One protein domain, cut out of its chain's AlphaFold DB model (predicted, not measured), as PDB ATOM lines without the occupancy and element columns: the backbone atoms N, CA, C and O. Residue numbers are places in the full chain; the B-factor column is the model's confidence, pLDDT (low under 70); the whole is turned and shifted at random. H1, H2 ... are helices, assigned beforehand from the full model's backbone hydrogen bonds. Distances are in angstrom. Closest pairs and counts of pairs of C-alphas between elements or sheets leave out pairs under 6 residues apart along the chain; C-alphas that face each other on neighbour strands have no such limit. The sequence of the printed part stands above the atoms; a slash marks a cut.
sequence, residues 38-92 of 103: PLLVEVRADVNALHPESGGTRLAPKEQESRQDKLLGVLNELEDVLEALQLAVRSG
ATOM      1  N   PRO A  38     174.715 182.319 240.473       89.75
ATOM      2  CA  PRO A  38     176.162 182.527 240.579       89.75
ATOM      3  C   PRO A  38     176.674 182.422 242.024       89.75
ATOM      4  O   PRO A  38     177.740 181.847 242.252       89.75
ATOM      5  N   LEU A  39     175.892 182.893 243.000       90.38
ATOM      6  CA  LEU A  39     176.230 182.796 244.423       90.38
ATOM      7  C   LEU A  39     176.170 181.348 244.901       90.38
ATOM      8  O   LEU A  39     177.069 180.879 245.592       90.38
ATOM      9  N   LEU A  40     175.156 180.594 244.472       90.44
ATOM     10  CA  LEU A  40     175.032 179.175 244.811       90.44
ATOM     11  C   LEU A  40     176.175 178.330 244.245       90.44
ATOM     12  O   LEU A  40     176.675 177.436 244.933       90.44
ATOM     13  N   VAL A  41     176.635 178.632 243.029       92.19
ATOM     14  CA  VAL A  41     177.822 177.991 242.445       92.19
ATOM     15  C   VAL A  41     179.056 178.244 243.310       92.19
ATOM     16  O   VAL A  41     179.835 177.315 243.553       92.19
ATOM     17  N   GLU A  42     179.225 179.465 243.812       91.69
ATOM     18  CA  GLU A  42     180.356 179.819 244.661       91.69
ATOM     19  C   GLU A  42     180.282 179.153 246.046       91.69
ATOM     20  O   GLU A  42     181.241 178.493 246.458       91.69
ATOM     21  N   VAL A  43     179.117 179.190 246.706       90.94
ATOM     22  CA  VAL A  43     178.854 178.458 247.959       90.94
ATOM     23  C   VAL A  43     179.172 176.972 247.785       90.94
ATOM     24  O   VAL A  43     179.841 176.366 248.625       90.94
ATOM     25  N   ARG A  44     178.761 176.368 246.664       90.19
ATOM     26  CA  ARG A  44     179.048 174.963 246.353       90.19
ATOM     27  C   ARG A  44     180.534 174.691 246.196       90.19
ATOM     28  O   ARG A  44     181.019 173.670 246.691       90.19
ATOM     29  N   ALA A  45     181.265 175.574 245.525       89.81
ATOM     30  CA  ALA A  45     182.707 175.442 245.361       89.81
ATOM     31  C   ALA A  45     183.438 175.503 246.712       89.81
ATOM     32  O   ALA A  45     184.309 174.666 246.974       89.81
ATOM     33  N   ASP A  46     183.058 176.433 247.587       90.06
ATOM     34  CA  ASP A  46     183.705 176.610 248.887       90.06
ATOM     35  C   ASP A  46     183.327 175.511 249.888       90.06
ATOM     36  O   ASP A  46     184.211 174.956 250.545       90.06
ATOM     37  N   VAL A  47     182.066 175.066 249.918       88.44
ATOM     38  CA  VAL A  47     181.649 173.893 250.707       88.44
ATOM     39  C   VAL A  47     182.386 172.627 250.256       88.44
ATOM     40  O   VAL A  47     182.849 171.858 251.100       88.44
ATOM     41  N   ASN A  48     182.551 172.408 248.947       87.06
ATOM     42  CA  ASN A  48     183.306 171.265 248.423       87.06
ATOM     43  C   ASN A  48     184.789 171.310 248.818       87.06
ATOM     44  O   ASN A  48     185.385 170.264 249.078       87.06
ATOM     45  N   ALA A  49     185.383 172.503 248.866       86.81
ATOM     46  CA  ALA A  49     186.777 172.680 249.257       86.81
ATOM     47  C   ALA A  49     186.992 172.488 250.769       86.81
ATOM     48  O   ALA A  49     188.002 171.920 251.181       86.81
ATOM     49  N   LEU A  50     186.036 172.926 251.592       85.81
ATOM     50  CA  LEU A  50     186.056 172.755 253.048       85.81
ATOM     51  C   LEU A  50     185.734 171.317 253.482       85.81
ATOM     52  O   LEU A  50     186.269 170.830 254.481       85.81
ATOM     53  N   HIS A  51     184.885 170.627 252.720       83.44
ATOM     54  CA  HIS A  51     184.431 169.263 252.985       83.44
ATOM     55  C   HIS A  51     184.715 168.336 251.791       83.44
ATOM     56  O   HIS A  51     183.774 167.871 251.135       83.44
ATOM     57  N   PRO A  52     186.000 168.044 251.502       78.38
ATOM     58  CA  PRO A  52     186.369 167.146 250.415       78.38
ATOM     59  C   PRO A  52     185.814 165.731 250.638       78.38
ATOM     60  O   PRO A  52     185.608 165.292 251.773       78.38
ATOM     61  N   GLU A  53     185.566 165.009 249.542       76.50
ATOM     62  CA  GLU A  53     185.142 163.603 249.589       76.50
ATOM     63  C   GLU A  53     186.224 162.706 250.200       76.50
ATOM     64  O   GLU A  53     187.384 163.100 250.341       76.50
ATOM     65  N   SER A  54     185.854 161.481 250.577       67.38
ATOM     66  CA  SER A  54     186.808 160.495 251.088       67.38
ATOM     67  C   SER A  54     187.954 160.289 250.089       67.38
ATOM     68  O   SER A  54     187.739 159.797 248.989       67.38
ATOM     69  N   GLY A  55     189.170 160.680 250.483       68.31
ATOM     70  CA  GLY A  55     190.365 160.650 249.629       68.31
ATOM     71  C   GLY A  55     190.791 162.009 249.060       68.31
ATOM     72  O   GLY A  55     191.850 162.094 248.448       68.31
ATOM     73  N   GLY A  56     190.020 163.076 249.280       71.94
ATOM     74  CA  GLY A  56     190.406 164.431 248.896       71.94
ATOM     75  C   GLY A  56     191.394 165.074 249.874       71.94
ATOM     76  O   GLY A  56     191.383 164.814 251.080       71.94
ATOM     77  N   THR A  57     192.258 165.936 249.342       78.44
ATOM     78  CA  THR A  57     193.255 166.667 250.128       78.44
ATOM     79  C   THR A  57     192.569 167.678 251.034       78.44
ATOM     80  O   THR A  57     191.860 168.569 250.567       78.44
ATOM     81  N   ARG A  58     192.800 167.563 252.343       77.12
ATOM     82  CA  ARG A  58     192.325 168.553 253.307       77.12
ATOM     83  C   ARG A  58     193.139 169.837 253.162       77.12
ATOM     84  O   ARG A  58     194.366 169.779 253.090       77.12
ATOM     85  N   LEU A  59     192.459 170.978 253.142       81.81
ATOM     86  CA  LEU A  59     193.110 172.283 253.151       81.81
ATOM     87  C   LEU A  59     193.955 172.463 254.420       81.81
ATOM     88  O   LEU A  59     193.645 171.908 255.478       81.81
ATOM     89  N   ALA A  60     195.020 173.258 254.311       87.69
ATOM     90  CA  ALA A  60     195.771 173.696 255.481       87.69
ATOM     91  C   ALA A  60     194.862 174.536 256.402       87.69
ATOM     92  O   ALA A  60     193.954 175.194 255.899       87.69
ATOM     93  N   PRO A  61     195.106 174.586 257.724       84.94
ATOM     94  CA  PRO A  61     194.220 175.277 258.666       84.94
ATOM     95  C   PRO A  61     193.935 176.737 258.286       84.94
ATOM     96  O   PRO A  61     192.791 177.170 258.320       84.94
ATOM     97  N   LYS A  62     194.964 177.467 257.840       87.56
ATOM     98  CA  LYS A  62     194.847 178.864 257.399       87.56
ATOM     99  C   LYS A  62     194.007 179.020 256.127       87.56
ATOM    100  O   LYS A  62     193.196 179.932 256.027       87.56
ATOM    101  N   GLU A  63     194.178 178.103 255.180       87.56
ATOM    102  CA  GLU A  63     193.390 178.070 253.943       87.56
ATOM    103  C   GLU A  63     191.938 177.690 254.232       87.56
ATOM    104  O   GLU A  63     191.020 178.219 253.615       87.56
ATOM    105  N   GLN A  64     191.719 176.793 255.195       88.00
ATOM    106  CA  GLN A  64     190.390 176.410 255.649       88.00
ATOM    107  C   GLN A  64     189.668 177.592 256.313       88.00
ATOM    108  O   GLN A  64     188.500 177.818 256.022       88.00
ATOM    109  N   GLU A  65     190.353 178.360 257.159       89.12
ATOM    110  CA  GLU A  65     189.789 179.543 257.816       89.12
ATOM    111  C   GLU A  65     189.453 180.644 256.799       89.12
ATOM    112  O   GLU A  65     188.332 181.141 256.778       89.12
ATOM    113  N   SER A  66     190.364 180.938 255.863       91.00
ATOM    114  CA  SER A  66     190.103 181.901 254.782       91.00
ATOM    115  C   SER A  66     188.943 181.471 253.876       91.00
ATOM    116  O   SER A  66     188.148 182.302 253.447       91.00
ATOM    117  N   ARG A  67     188.813 180.169 253.603       90.19
ATOM    118  CA  ARG A  67     187.682 179.611 252.850       90.19
ATOM    119  C   ARG A  67     186.368 179.677 253.621       90.19
ATOM    120  O   ARG A  67     185.330 179.869 253.001       90.19
ATOM    121  N   GLN A  68     186.396 179.506 254.942       89.75
ATOM    122  CA  GLN A  68     185.213 179.682 255.786       89.75
ATOM    123  C   GLN A  68     184.760 181.140 255.812       89.75
ATOM    124  O   GLN A  68     183.570 181.392 255.666       89.75
ATOM    125  N   ASP A  69     185.695 182.079 255.938       93.25
ATOM    126  CA  ASP A  69     185.408 183.514 255.892       93.25
ATOM    127  C   ASP A  69     184.794 183.917 254.544       93.25
ATOM    128  O   ASP A  69     183.722 184.521 254.496       93.25
ATOM    129  N   LYS A  70     185.389 183.445 253.439       92.44
ATOM    130  CA  LYS A  70     184.828 183.619 252.092       92.44
ATOM    131  C   LYS A  70     183.414 183.046 251.988       92.44
ATOM    132  O   LYS A  70     182.515 183.743 251.534       92.44
ATOM    133  N   LEU A  71     183.202 181.807 252.436       91.56
ATOM    134  CA  LEU A  71     181.886 181.167 252.420       91.56
ATOM    135  C   LEU A  71     180.843 181.984 253.201       91.56
ATOM    136  O   LEU A  71     179.718 182.126 252.734       91.56
ATOM    137  N   LEU A  72     181.206 182.529 254.364       92.75
ATOM    138  CA  LEU A  72     180.318 183.388 255.150       92.75
ATOM    139  C   LEU A  72     179.970 184.682 254.405       92.75
ATOM    140  O   LEU A  72     178.803 185.063 254.389       92.75
ATOM    141  N   GLY A  73     180.944 185.314 253.746       93.88
ATOM    142  CA  GLY A  73     180.706 186.506 252.928       93.88
ATOM    143  C   GLY A  73     179.719 186.254 251.784       93.88
ATOM    144  O   GLY A  73     178.785 187.027 251.594       93.88
ATOM    145  N   VAL A  74     179.866 185.132 251.075       92.88
ATOM    146  CA  VAL A  74     178.964 184.761 249.970       92.88
ATOM    147  C   VAL A  74     177.561 184.424 250.476       92.88
ATOM    148  O   VAL A  74     176.571 184.763 249.833       92.88
ATOM    149  N   LEU A  75     177.447 183.776 251.640       92.06
ATOM    150  CA  LEU A  75     176.148 183.515 252.263       92.06
ATOM    151  C   LEU A  75     175.445 184.810 252.699       92.06
ATOM    152  O   LEU A  75     174.227 184.890 252.565       92.06
ATOM    153  N   ASN A  76     176.191 185.813 253.170       93.31
ATOM    154  CA  ASN A  76     175.636 187.133 253.475       93.31
ATOM    155  C   ASN A  76     175.122 187.821 252.205       93.31
ATOM    156  O   ASN A  76     173.990 188.278 252.173       93.31
ATOM    157  N   GLU A  77     175.916 187.832 251.131       93.19
ATOM    158  CA  GLU A  77     175.485 188.407 249.850       93.19
ATOM    159  C   GLU A  77     174.256 187.680 249.278       93.19
ATOM    160  O   GLU A  77     173.353 188.303 248.717       93.19
ATOM    161  N   LEU A  78     174.177 186.358 249.458       90.69
ATOM    162  CA  LEU A  78     172.996 185.583 249.089       90.69
ATOM    163  C   LEU A  78     171.760 186.026 249.881       90.69
ATOM    164  O   LEU A  78     170.694 186.155 249.285       90.69
ATOM    165  N   GLU A  79     171.886 186.273 251.187       92.19
ATOM    166  CA  GLU A  79     170.805 186.826 252.010       92.19
ATOM    167  C   GLU A  79     170.345 188.192 251.478       92.19
ATOM    168  O   GLU A  79     169.163 188.339 251.159       92.19
ATOM    169  N   ASP A  80     171.271 189.127 251.243       92.81
ATOM    170  CA  ASP A  80     170.971 190.461 250.701       92.81
ATOM    171  C   ASP A  80     170.210 190.387 249.360       92.81
ATOM    172  O   ASP A  80     169.217 191.089 249.135       92.81
ATOM    173  N   VAL A  81     170.641 189.507 248.446       90.56
ATOM    174  CA  VAL A  81     169.971 189.317 247.148       90.56
ATOM    175  C   VAL A  81     168.584 188.701 247.331       90.56
ATOM    176  O   VAL A  81     167.629 189.136 246.681       90.56
ATOM    177  N   LEU A  82     168.436 187.712 248.214       89.56
ATOM    178  CA  LEU A  82     167.138 187.109 248.518       89.56
ATOM    179  C   LEU A  82     166.172 188.130 249.130       89.56
ATOM    180  O   LEU A  82     164.987 188.128 248.784       89.56
ATOM    181  N   GLU A  83     166.648 189.016 250.000       89.94
ATOM    182  CA  GLU A  83     165.861 190.116 250.558       89.94
ATOM    183  C   GLU A  83     165.452 191.125 249.479       89.94
ATOM    184  O   GLU A  83     164.279 191.498 249.390       89.94
ATOM    185  N   ALA A  84     166.377 191.514 248.598       89.38
ATOM    186  CA  ALA A  84     166.091 192.417 247.486       89.38
ATOM    187  C   ALA A  84     165.046 191.832 246.517       89.38
ATOM    188  O   ALA A  84     164.145 192.545 246.065       89.38
ATOM    189  N   LEU A  85     165.121 190.528 246.228       86.56
ATOM    190  CA  LEU A  85     164.142 189.823 245.396       86.56
ATOM    191  C   LEU A  85     162.768 189.764 246.073       86.56
ATOM    192  O   LEU A  85     161.756 190.050 245.432       86.56
ATOM    193  N   GLN A  86     162.718 189.464 247.373       86.56
ATOM    194  CA  GLN A  86     161.474 189.495 248.149       86.56
ATOM    195  C   GLN A  86     160.848 190.895 248.174       86.56
ATOM    196  O   GLN A  86     159.630 191.032 248.018       86.56
ATOM    197  N   LEU A  87     161.666 191.938 248.330       87.19
ATOM    198  CA  LEU A  87     161.212 193.324 248.277       87.19
ATOM    199  C   LEU A  87     160.654 193.669 246.892       87.19
ATOM    200  O   LEU A  87     159.555 194.210 246.808       87.19
ATOM    201  N   ALA A  88     161.349 193.297 245.813       83.75
ATOM    202  CA  ALA A  88     160.899 193.537 244.440       83.75
ATOM    203  C   ALA A  88     159.539 192.875 244.150       83.75
ATOM    204  O   ALA A  88     158.639 193.520 243.602       83.75
ATOM    205  N   VAL A  89     159.357 191.625 244.595       82.25
ATOM    206  CA  VAL A  89     158.079 190.901 244.492       82.25
ATOM    207  C   VAL A  89     156.977 191.620 245.274       82.25
ATOM    208  O   VAL A  89     155.892 191.841 244.737       82.25
ATOM    209  N   ARG A  90     157.245 192.045 246.517       80.62
ATOM    210  CA  ARG A  90     156.268 192.779 247.346       80.62
ATOM    211  C   ARG A  90     155.908 194.147 246.781       80.62
ATOM    212  O   ARG A  90     154.766 194.575 246.906       80.62
ATOM    213  N   SER A  91     156.866 194.836 246.173       79.62
ATOM    214  CA  SER A  91     156.645 196.139 245.546       79.62
ATOM    215  C   SER A  91     155.929 196.043 244.195       79.62
ATOM    216  O   SER A  91     155.641 197.082 243.604       79.62
ATOM    217  N   GLY A  92     155.651 194.834 243.685       64.31
ATOM    218  CA  GLY A  92     155.017 194.631 242.378       64.31
ATOM    219  C   GLY A  92     155.843 195.180 241.211       64.31
ATOM    220  O   GLY A  92     155.313 195.372 240.118       64.31
TER     221      GLY A  92
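What this domain is: This is residues 38 to 92 of the 103 residues of an uncharacterized protein of Cystobacter ferrugineus (UniProt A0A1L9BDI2). What shape is this? It is a helical hairpin with unequal arms: the short H1 runs one way, the link loops round, and the long H2 folds back beside H1; past H1, residues 82 to 92, of which 82 to 90 belong to H2, stick out. What is it made of? The printed part has 55 residues with two named helices, H1 then H2, and no named strand; its class is all helix. How spread out is it? It is a rod spanning 49 by 20 by 12 A, only just loose and close to extended, with a radius of gyration of the C-alphas of 14.8 A.

How they stand to each other: How does H1, residues 38 to 50, stand to H2, residues 61 to 90? They form a helical hairpin and run opposite ways at a shallow tilt of 25 degrees. Where do they touch? H2 touches H1 with residues 64 to 78 alone, and the closest C-alphas, those of Val 43 and Leu 71, are 6.0 A apart. What do the backbones show? In H1 and H2 every O i to N i+4 pair is within hydrogen-bond range.

Where its parts are: Where does H1 begin? C-alpha 38 is at (176.162, 182.527, 240.579), and H1 is 18.7 A long from first to last C-alpha. Where does H2 run? It goes from C-alpha 61 at (194.220, 175.277, 258.666) to C-alpha 90 at (156.268, 192.779, 247.346), 43.3 A.

The domain as a whole: How large is it? The two C-alphas farthest apart, those of Gly 55 and Gly 92, are 49.6 A apart. Is it continuous? The printed part has no cut, and the link from H1 to H2, 10 residues, is short. Where is confidence low? The pLDDT is under 70 at residues 54 to 55 and residue 92, and its mean over the printed part is 86.6.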